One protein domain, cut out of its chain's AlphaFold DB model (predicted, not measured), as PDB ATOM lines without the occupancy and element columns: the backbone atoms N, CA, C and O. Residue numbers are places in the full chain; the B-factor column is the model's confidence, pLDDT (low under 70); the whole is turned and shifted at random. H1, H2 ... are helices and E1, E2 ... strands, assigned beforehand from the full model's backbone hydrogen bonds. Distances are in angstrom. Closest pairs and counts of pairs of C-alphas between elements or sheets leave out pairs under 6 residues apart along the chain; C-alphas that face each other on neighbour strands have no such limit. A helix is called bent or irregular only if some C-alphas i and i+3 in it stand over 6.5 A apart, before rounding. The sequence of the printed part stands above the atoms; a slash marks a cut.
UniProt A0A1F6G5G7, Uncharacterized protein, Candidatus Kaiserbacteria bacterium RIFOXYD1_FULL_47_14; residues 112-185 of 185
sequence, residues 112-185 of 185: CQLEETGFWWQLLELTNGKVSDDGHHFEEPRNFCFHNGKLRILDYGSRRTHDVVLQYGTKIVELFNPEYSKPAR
ATOM      1  N   CYS A 112     212.311 171.838 179.724       96.94
ATOM      2  CA  CYS A 112     211.229 172.181 178.805       96.94
ATOM      3  C   CYS A 112     211.371 173.645 178.344       96.94
ATOM      4  O   CYS A 112     211.506 174.552 179.170       96.94
ATOM      5  N   GLN A 113     211.359 173.858 177.027       95.81
ATOM      6  CA  GLN A 113     211.478 175.175 176.381       95.81
ATOM      7  C   GLN A 113     210.210 175.576 175.610       95.81
ATOM      8  O   GLN A 113     210.253 176.489 174.790       95.81
ATOM      9  N   LEU A 114     209.095 174.880 175.847       95.25
ATOM     10  CA  LEU A 114     207.828 175.164 175.179       95.25
ATOM     11  C   LEU A 114     207.261 176.524 175.598       95.25
ATOM     12  O   LEU A 114     207.526 177.018 176.695       95.25
ATOM     13  N   GLU A 115     206.465 177.110 174.706       94.00
ATOM     14  CA  GLU A 115     205.730 178.343 174.973       94.00
ATOM     15  C   GLU A 115     204.632 178.098 176.020       94.00
ATOM     16  O   GLU A 115     203.952 177.070 176.013       94.00
ATOM     17  N   GLU A 116     204.493 179.047 176.945       92.50
ATOM     18  CA  GLU A 116     203.675 178.910 178.152       92.50
ATOM     19  C   GLU A 116     202.188 178.705 177.837       92.50
ATOM     20  O   GLU A 116     201.543 177.840 178.431       92.50
ATOM     21  N   THR A 117     201.643 179.441 176.865       92.56
ATOM     22  CA  THR A 117     200.223 179.372 176.510       92.56
ATOM     23  C   THR A 117     199.853 177.994 175.970       92.56
ATOM     24  O   THR A 117     198.934 177.365 176.498       92.56
ATOM     25  N   GLY A 118     200.541 177.506 174.933       93.56
ATOM     26  CA  GLY A 118     200.270 176.187 174.347       93.56
ATOM     27  C   GLY A 118     200.427 175.062 175.372       93.56
ATOM     28  O   GLY A 118     199.529 174.231 175.529       93.56
ATOM     29  N   PHE A 119     201.521 175.107 176.136       96.06
ATOM     30  CA  PHE A 119     201.820 174.163 177.210       96.06
ATOM     31  C   PHE A 119     200.698 174.086 178.256       96.06
ATOM     32  O   PHE A 119     200.196 173.002 178.574       96.06
ATOM     33  N   TRP A 120     200.268 175.241 178.764       95.81
ATOM     34  CA  TRP A 120     199.240 175.328 179.793       95.81
ATOM     35  C   TRP A 120     197.878 174.825 179.306       95.81
ATOM     36  O   TRP A 120     197.226 174.037 179.996       95.81
ATOM     37  N   TRP A 121     197.456 175.221 178.098       95.94
ATOM     38  CA  TRP A 121     196.184 174.767 177.518       95.94
ATOM     39  C   TRP A 121     196.138 173.254 177.341       95.94
ATOM     40  O   TRP A 121     195.141 172.622 177.694       95.94
ATOM     41  N   GLN A 122     197.234 172.656 176.883       97.62
ATOM     42  CA  GLN A 122     197.310 171.211 176.754       97.62
ATOM     43  C   GLN A 122     197.203 170.504 178.109       97.62
ATOM     44  O   GLN A 122     196.473 169.520 178.241       97.62
ATOM     45  N   LEU A 123     197.891 170.996 179.144       97.81
ATOM     46  CA  LEU A 123     197.785 170.430 180.490       97.81
ATOM     47  C   LEU A 123     196.368 170.562 181.068       97.81
ATOM     48  O   LEU A 123     195.887 169.630 181.723       97.81
ATOM     49  N   LEU A 124     195.674 171.672 180.800       97.31
ATOM     50  CA  LEU A 124     194.265 171.838 181.157       97.31
ATOM     51  C   LEU A 124     193.395 170.764 180.495       97.31
ATOM     52  O   LEU A 124     192.636 170.092 181.191       97.31
ATOM     53  N   GLU A 125     193.529 170.547 179.189       97.25
ATOM     54  CA  GLU A 125     192.753 169.531 178.465       97.25
ATOM     55  C   GLU A 125     193.067 168.110 178.948       97.25
ATOM     56  O   GLU A 125     192.165 167.318 179.239       97.25
ATOM     57  N   LEU A 126     194.351 167.782 179.115       98.12
ATOM     58  CA  LEU A 126     194.778 166.454 179.553       98.12
ATOM     59  C   LEU A 126     194.264 166.110 180.954       98.12
ATOM     60  O   LEU A 126     193.973 164.939 181.226       98.12
ATOM     61  N   THR A 127     194.098 167.111 181.818       98.00
ATOM     62  CA  THR A 127     193.692 166.929 183.217       98.00
ATOM     63  C   THR A 127     192.262 167.360 183.522       98.00
ATOM     64  O   THR A 127     191.883 167.420 184.691       98.00
ATOM     65  N   ASN A 128     191.445 167.650 182.502       97.44
ATOM     66  CA  ASN A 128     190.089 168.190 182.663       97.44
ATOM     67  C   ASN A 128     190.060 169.420 183.601       97.44
ATOM     68  O   ASN A 128     189.190 169.547 184.461       97.44
ATOM     69  N   GLY A 129     191.070 170.285 183.490       97.12
ATOM     70  CA  GLY A 129     191.244 171.491 184.296       97.12
ATOM     71  C   GLY A 129     191.845 171.281 185.688       97.12
ATOM     72  O   GLY A 129     192.073 172.266 186.388       97.12
ATOM     73  N   LYS A 130     192.135 170.042 186.113       97.44
ATOM     74  CA  LYS A 130     192.601 169.753 187.482       97.44
ATOM     75  C   LYS A 130     193.956 170.389 187.815       97.44
ATOM     76  O   LYS A 130     194.201 170.707 188.976       97.44
ATOM     77  N   VAL A 131     194.821 170.612 186.822       96.94
ATOM     78  CA  VAL A 131     196.111 171.312 187.011       96.94
ATOM     79  C   VAL A 131     195.960 172.717 187.601       96.94
ATOM     80  O   VAL A 131     196.862 173.171 188.301       96.94
ATOM     81  N   SER A 132     194.805 173.369 187.423       96.50
ATOM     82  CA  SER A 132     194.497 174.683 188.009       96.50
ATOM     83  C   SER A 132     194.473 174.686 189.540       96.50
ATOM     84  O   SER A 132     194.714 175.727 190.149       96.50
ATOM     85  N   ASP A 133     194.252 173.535 190.188       93.38
ATOM     86  CA  ASP A 133     194.314 173.426 191.655       93.38
ATOM     87  C   ASP A 133     195.718 173.764 192.199       93.38
ATOM     88  O   ASP A 133     195.881 174.147 193.369       93.38
ATOM     89  N   ASP A 134     196.737 173.630 191.346       92.62
ATOM     90  CA  ASP A 134     198.134 173.922 191.637       92.62
ATOM     91  C   ASP A 134     198.824 174.701 190.504       92.62
ATOM     92  O   ASP A 134     199.976 174.423 190.167       92.62
ATOM     93  N   GLY A 135     198.118 175.690 189.937       89.00
ATOM     94  CA  GLY A 135     198.541 176.444 188.747       89.00
ATOM     95  C   GLY A 135     200.004 176.890 188.780       89.00
ATOM     96  O   GLY A 135     200.753 176.577 187.869       89.00
ATOM     97  N   HIS A 136     200.485 177.451 189.895       87.44
ATOM     98  CA  HIS A 136     201.878 177.913 189.997       87.44
ATOM     99  C   HIS A 136     202.969 176.853 189.733       87.44
ATOM    100  O   HIS A 136     204.083 177.219 189.365       87.44
ATOM    101  N   HIS A 137     202.690 175.557 189.931       90.56
ATOM    102  CA  HIS A 137     203.631 174.490 189.569       90.56
ATOM    103  C   HIS A 137     203.472 174.042 188.111       90.56
ATOM    104  O   HIS A 137     204.460 173.628 187.505       90.56
ATOM    105  N   PHE A 138     202.259 174.122 187.558       96.06
ATOM    106  CA  PHE A 138     201.918 173.589 186.237       96.06
ATOM    107  C   PHE A 138     201.879 174.623 185.106       96.06
ATOM    108  O   PHE A 138     201.928 174.221 183.953       96.06
ATOM    109  N   GLU A 139     201.794 175.915 185.406       94.69
ATOM    110  CA  GLU A 139     201.778 176.993 184.411       94.69
ATOM    111  C   GLU A 139     203.182 177.242 183.851       94.69
ATOM    112  O   GLU A 139     203.330 177.426 182.654       94.69
ATOM    113  N   GLU A 140     204.218 177.167 184.691       93.88
ATOM    114  CA  GLU A 140     205.599 177.491 184.319       93.88
ATOM    115  C   GLU A 140     206.307 176.287 183.656       93.88
ATOM    116  O   GLU A 140     206.662 175.326 184.358       93.88
ATOM    117  N   PRO A 141     206.604 176.328 182.337       95.75
ATOM    118  CA  PRO A 141     207.274 175.231 181.638       95.75
ATOM    119  C   PRO A 141     208.641 174.891 182.243       95.75
ATOM    120  O   PRO A 141     209.063 173.736 182.212       95.75
ATOM    121  N   ARG A 142     209.324 175.848 182.889       93.94
ATOM    122  CA  ARG A 142     210.618 175.606 183.559       93.94
ATOM    123  C   ARG A 142     210.541 174.619 184.727       93.94
ATOM    124  O   ARG A 142     211.590 174.153 185.178       93.94
ATOM    125  N   ASN A 143     209.344 174.283 185.212       95.94
ATOM    126  CA  ASN A 143     209.131 173.217 186.193       95.94
ATOM    127  C   ASN A 143     209.115 171.816 185.565       95.94
ATOM    128  O   ASN A 143     208.900 170.832 186.278       95.94
ATOM    129  N   PHE A 144     209.370 171.706 184.262       98.06
ATOM    130  CA  PHE A 144     209.328 170.462 183.511       98.06
ATOM    131  C   PHE A 144     210.618 170.212 182.728       98.06
ATOM    132  O   PHE A 144     211.425 171.108 182.468       98.06
ATOM    133  N   CYS A 145     210.814 168.956 182.346       98.06
ATOM    134  CA  CYS A 145     211.895 168.505 181.483       98.06
ATOM    135  C   CYS A 145     211.407 167.412 180.531       98.06
ATOM    136  O   CYS A 145     210.378 166.779 180.777       98.06
ATOM    137  N   PHE A 146     212.183 167.140 179.487       98.19
ATOM    138  CA  PHE A 146     211.978 166.002 178.603       98.19
ATOM    139  C   PHE A 146     212.993 164.907 178.881       98.19
ATOM    140  O   PHE A 146     214.197 165.141 178.934       98.19
ATOM    141  N   HIS A 147     212.499 163.682 179.020       97.44
ATOM    142  CA  HIS A 147     213.329 162.494 179.111       97.44
ATOM    143  C   HIS A 147     212.859 161.463 178.087       97.44
ATOM    144  O   HIS A 147     211.751 160.939 178.206       97.44
ATOM    145  N   ASN A 148     213.702 161.157 177.096       96.38
ATOM    146  CA  ASN A 148     213.362 160.277 175.971       96.38
ATOM    147  C   ASN A 148     212.051 160.702 175.278       96.38
ATOM    148  O   ASN A 148     211.142 159.892 175.107       96.38
ATOM    149  N   GLY A 149     211.924 162.000 174.976       96.31
ATOM    150  CA  GLY A 149     210.736 162.589 174.347       96.31
ATOM    151  C   GLY A 149     209.497 162.691 175.245       96.31
ATOM    152  O   GLY A 149     208.477 163.211 174.812       96.31
ATOM    153  N   LYS A 150     209.559 162.224 176.498       98.00
ATOM    154  CA  LYS A 150     208.426 162.241 177.433       98.00
ATOM    155  C   LYS A 150     208.553 163.382 178.431       98.00
ATOM    156  O   LYS A 150     209.607 163.542 179.053       98.00
ATOM    157  N   LEU A 151     207.468 164.129 178.614       98.50
ATOM    158  CA  LEU A 151     207.394 165.215 179.589       98.50
ATOM    159  C   LEU A 151     207.468 164.665 181.019       98.50
ATOM    160  O   LEU A 151     206.831 163.660 181.347       98.50
ATOM    161  N   ARG A 152     208.219 165.347 181.884       98.56
ATOM    162  CA  ARG A 152     208.292 165.066 183.318       98.56
ATOM    163  C   ARG A 152     208.301 166.336 184.150       98.56
ATOM    164  O   ARG A 152     208.887 167.333 183.747       98.56
ATOM    165  N   ILE A 153     207.711 166.269 185.339       98.38
ATOM    166  CA  ILE A 153     207.694 167.356 186.318       98.38
ATOM    167  C   ILE A 153     208.891 167.269 187.276       98.38
ATOM    168  O   ILE A 153     209.219 166.203 187.810       98.38
ATOM    169  N   LEU A 154     209.551 168.408 187.494       96.75
ATOM    170  CA  LEU A 154     210.731 168.578 188.347       96.75
ATOM    171  C   LEU A 154     210.362 168.916 189.795       96.75
ATOM    172  O   LEU A 154     211.022 168.431 190.721       96.75
ATOM    173  N   ASP A 155     209.343 169.761 189.978       92.88
ATOM    174  CA  ASP A 155     208.879 170.255 191.275       92.88
ATOM    175  C   ASP A 155     207.505 169.680 191.607       92.88
ATOM    176  O   ASP A 155     206.493 170.023 191.007       92.88
ATOM    177  N   TYR A 156     207.490 168.750 192.553       96.75
ATOM    178  CA  TYR A 156     206.286 168.027 192.942       96.75
ATOM    179  C   TYR A 156     206.247 167.793 194.450       96.75
ATOM    180  O   TYR A 156     205.739 166.783 194.912       96.75
ATOM    181  N   GLY A 157     206.795 168.717 195.246       94.38
ATOM    182  CA  GLY A 157     206.758 168.625 196.714       94.38
ATOM    183  C   GLY A 157     205.390 168.948 197.336       94.38
ATOM    184  O   GLY A 157     205.198 168.786 198.550       94.38
ATOM    185  N   SER A 158     204.453 169.439 196.521       94.56
ATOM    186  CA  SER A 158     203.106 169.873 196.891       94.56
ATOM    187  C   SER A 158     202.108 168.706 196.877       94.56
ATOM    188  O   SER A 158     202.098 167.864 195.983       94.56
ATOM    189  N   ARG A 159     201.200 168.674 197.866       94.00
ATOM    190  CA  ARG A 159     200.119 167.668 197.906       94.00
ATOM    191  C   ARG A 159     199.135 167.823 196.750       94.00
ATOM    192  O   ARG A 159     198.650 166.817 196.259       94.00
ATOM    193  N   ARG A 160     198.868 169.058 196.316       95.50
ATOM    194  CA  ARG A 160     197.960 169.304 195.191       95.50
ATOM    195  C   ARG A 160     198.570 168.779 193.894       95.50
ATOM    196  O   ARG A 160     197.885 168.101 193.138       95.50
ATOM    197  N   THR A 161     199.883 168.965 193.711       97.50
ATOM    198  CA  THR A 161     200.623 168.320 192.620       97.50
ATOM    199  C   THR A 161     200.486 166.803 192.692       97.50
ATOM    200  O   THR A 161     200.195 166.172 191.684       97.50
ATOM    201  N   HIS A 162     200.656 166.200 193.877       97.81
ATOM    202  CA  HIS A 162     200.529 164.749 194.028       97.81
ATOM    203  C   HIS A 162     199.165 164.226 193.567       97.81
ATOM    204  O   HIS A 162     199.123 163.196 192.898       97.81
ATOM    205  N   ASP A 163     198.076 164.921 193.904       97.94
ATOM    206  CA  ASP A 163     196.719 164.517 193.525       97.94
ATOM    207  C   ASP A 163     196.556 164.518 191.994       97.94
ATOM    208  O   ASP A 163     196.094 163.531 191.420       97.94
ATOM    209  N   VAL A 164     197.046 165.567 191.318       98.25
ATOM    210  CA  VAL A 164     197.066 165.641 189.846       98.25
ATOM    211  C   VAL A 164     197.918 164.519 189.248       98.25
ATOM    212  O   VAL A 164     197.480 163.834 188.326       98.25
ATOM    213  N   VAL A 165     199.125 164.286 189.776       98.31
ATOM    214  CA  VAL A 165     200.050 163.267 189.251       98.31
ATOM    215  C   VAL A 165     199.483 161.857 189.412       98.31
ATOM    216  O   VAL A 165     199.585 161.051 188.488       98.31
ATOM    217  N   LEU A 166     198.890 161.542 190.568       98.50
ATOM    218  CA  LEU A 166     198.284 160.233 190.817       98.50
ATOM    219  C   LEU A 166     197.137 159.948 189.849       98.50
ATOM    220  O   LEU A 166     196.999 158.814 189.402       98.50
ATOM    221  N   GLN A 167     196.341 160.967 189.530       98.44
ATOM    222  CA  GLN A 167     195.158 160.809 188.696       98.44
ATOM    223  C   GLN A 167     195.465 160.881 187.192       98.44
ATOM    224  O   GLN A 167     194.877 160.133 186.416       98.44
ATOM    225  N   TYR A 168     196.386 161.753 186.771       98.62
ATOM    226  CA  TYR A 168     196.593 162.087 185.357       98.62
ATOM    227  C   TYR A 168     198.024 161.884 184.851       98.62
ATOM    228  O   TYR A 168     198.242 161.968 183.648       98.62
ATOM    229  N   GLY A 169     199.004 161.595 185.715       98.19
ATOM    230  CA  GLY A 169     200.422 161.559 185.331       98.19
ATOM    231  C   GLY A 169     200.725 160.621 184.157       98.19
ATOM    232  O   GLY A 169     201.406 161.019 183.217       98.19
ATOM    233  N   THR A 170     200.165 159.407 184.156       98.44
ATOM    234  CA  THR A 170     200.336 158.458 183.040       98.44
ATOM    235  C   THR A 170     199.734 158.995 181.742       98.44
ATOM    236  O   THR A 170     200.419 159.021 180.725       98.44
ATOM    237  N   LYS A 171     198.500 159.519 181.797       98.50
ATOM    238  CA  LYS A 171     197.821 160.124 180.643       98.50
ATOM    239  C   LYS A 171     198.623 161.293 180.068       98.50
ATOM    240  O   LYS A 171     198.737 161.406 178.853       98.50
ATOM    241  N   ILE A 172     199.194 162.145 180.926       98.44
ATOM    242  CA  ILE A 172     200.052 163.250 180.484       98.44
ATOM    243  C   ILE A 172     201.260 162.694 179.730       98.44
ATOM    244  O   ILE A 172     201.514 163.101 178.609       98.44
ATOM    245  N   VAL A 173     201.976 161.722 180.293       98.19
ATOM    246  CA  VAL A 173     203.162 161.141 179.640       98.19
ATOM    247  C   VAL A 173     202.851 160.503 178.283       98.19
ATOM    248  O   VAL A 173     203.698 160.537 177.394       98.19
ATOM    249  N   GLU A 174     201.679 159.888 178.136       98.31
ATOM    250  CA  GLU A 174     201.287 159.170 176.920       98.31
ATOM    251  C   GLU A 174     200.751 160.085 175.819       98.31
ATOM    252  O   GLU A 174     200.991 159.817 174.645       98.31
ATOM    253  N   LEU A 175     200.021 161.140 176.189       98.25
ATOM    254  CA  LEU A 175     199.256 161.958 175.241       98.25
ATOM    255  C   LEU A 175     199.797 163.381 175.070       98.25
ATOM    256  O   LEU A 175     199.285 164.125 174.236       98.25
ATOM    257  N   PHE A 176     200.792 163.790 175.859       98.25
ATOM    258  CA  PHE A 176     201.406 165.103 175.704       98.25
ATOM    259  C   PHE A 176     202.126 165.203 174.353       98.25
ATOM    260  O   PHE A 176     202.974 164.380 174.015       98.25
ATOM    261  N   ASN A 177     201.788 166.244 173.601       96.75
ATOM    262  CA  ASN A 177     202.316 166.555 172.278       96.75
ATOM    263  C   ASN A 177     203.019 167.926 172.317       96.75
ATOM    264  O   ASN A 177     202.312 168.928 172.417       96.75
ATOM    265  N   PRO A 178     204.358 167.985 172.196       94.81
ATOM    266  CA  PRO A 178     205.126 169.234 172.195       94.81
ATOM    267  C   PRO A 178     204.729 170.239 171.106       94.81
ATOM    268  O   PRO A 178     204.907 171.436 171.300       94.81
ATOM    269  N   GLU A 179     204.149 169.768 170.000       94.06
ATOM    270  CA  GLU A 179     203.709 170.600 168.870       94.06
ATOM    271  C   GLU A 179     202.282 171.147 169.049       94.06
ATOM    272  O   GLU A 179     201.660 171.634 168.103       94.06
ATOM    273  N   TYR A 180     201.700 171.017 170.244       93.69
ATOM    274  CA  TYR A 180     200.343 171.481 170.503       93.69
ATOM    275  C   TYR A 180     200.250 173.007 170.406       93.69
ATOM    276  O   TYR A 180     200.848 173.752 171.182       93.69
ATOM    277  N   SER A 181     199.412 173.471 169.482       88.31
ATOM    278  CA  SER A 181     198.970 174.859 169.400       88.31
ATOM    279  C   SER A 181     197.569 174.994 169.984       88.31
ATOM    280  O   SER A 181     196.681 174.208 169.648       88.31
ATOM    281  N   LYS A 182     197.346 176.030 170.797       82.69
ATOM    282  CA  LYS A 182     196.020 176.352 171.336       82.69
ATOM    283  C   LYS A 182     194.973 176.425 170.202       82.69
ATOM    284  O   LYS A 182     195.225 177.122 169.217       82.69
ATOM    285  N   PRO A 183     193.790 175.799 170.350       79.25
ATOM    286  CA  PRO A 183     192.708 175.922 169.381       79.25
ATOM    287  C   PRO A 183     192.323 177.389 169.173       79.25
ATOM    288  O   PRO A 183     192.140 178.135 170.145       79.25
ATOM    289  N   ALA A 184     192.183 177.802 167.911       76.94
ATOM    290  CA  ALA A 184     191.556 179.075 167.582       76.94
ATOM    291  C   ALA A 184     190.114 179.049 168.120       76.94
ATOM    292  O   ALA A 184     189.377 178.099 167.857       76.94
ATOM    293  N   ARG A 185     189.762 180.041 168.939       60.56
ATOM    294  CA  ARG A 185     188.396 180.228 169.442       60.56
ATOM    295  C   ARG A 185     187.565 181.012 168.445       60.56
ATOM    296  O   ARG A 185     188.148 181.932 167.831       60.56
TER     297      ARG A 185
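Overview. This is residues 112 to 185 of the 185 residues of an uncharacterized protein of Candidatus Kaiserbacteria bacterium RIFOXYD1_FULL_47_14 (UniProt A0A1F6G5G7). Two short helices, H1 and H2, make a helical hairpin, and a longer, kinked helix, H3, crosses it, packing on H2 with its first part and on H1 with its last. A small two-stranded hairpin, E1 and E2, sits at one side with E2 next to H3, and the last residues, 183 to 185, stick out. The printed part has 74 residues with three named helices and two named strands, in the order H1, H2, E1, E2, H3; the sheet is E1 - E2, antiparallel, and the class is mostly helix. It is compact, with a radius of gyration of the C-alphas of 11.3 A and spans of 33 by 29 by 20 A.

Along the chain. H1 is residues 116 to 126, 15.4 A from first to last C-alpha, and begins at C-alpha 116 at (203.675, 178.910, 178.152). H2 is residues 130 to 138, 10.2 A, and is irregular: C-alphas 133 and 136 are 8.9 A apart. E1 is residues 144 to 147, 9.9 A, and E2 is residues 150 to 153, 10.3 A, starting at C-alpha 150 at (208.426, 162.241, 177.433). H3 is residues 159 to 175, 23.4 A, and ends at C-alpha 175 at (199.256, 161.958, 175.241). H3 has a kink of 62 degrees near residue 168 and is irregular: C-alphas 167 and 170 are 8.0 A apart.

Arrangement. H1 and H2 form a helical hairpin: they touch, with a shallow tilt of 30 degrees, opposite ways, and their closest C-alphas, of Leu 124 and Val 131, are 6.2 A apart. H3 touches H2 with residues 160 to 164 alone, about perpendicular at 82 degrees, closest at the C-alphas of Asp 134 and Arg 160, 5.8 A apart. H3 touches H1 with residues 168 to 175 alone, about perpendicular at 89 degrees, closest at the C-alphas of Leu 126 and Ile 172, 6.2 A apart. The packing of the helices is mostly crossed, but only just: 1 of these 3 pairs is at a shallow tilt. E1 and E2 are a hairpin of antiparallel neighbour strands at 144 degrees; N 145 and O 152 are 2.9 A apart and N 152 and O 145 are 2.8 A apart, both within hydrogen-bond range. The closest C-alphas of E2 and H3, of Lys 150 and Val 173, are 5.8 A apart. E1 and H3 are apart, H1 is apart from both strands, and H2 and E2 are only just apart, at 8.5 A. In H1 every O i to N i+4 pair is within hydrogen-bond range; in H3 it is 11 of 13, and in H2 2 of 5, beside 5 of 6 O i to N i+3 pairs.

Size, cuts and confidence. The two C-alphas farthest apart, those of Gly 157 and Arg 185, are 34.9 A apart. The printed part has no cut, it ends at the chain's last residue, and the four links between named elements are tight. The mean pLDDT of the printed part is 94.9, and residue 185 alone is under 70.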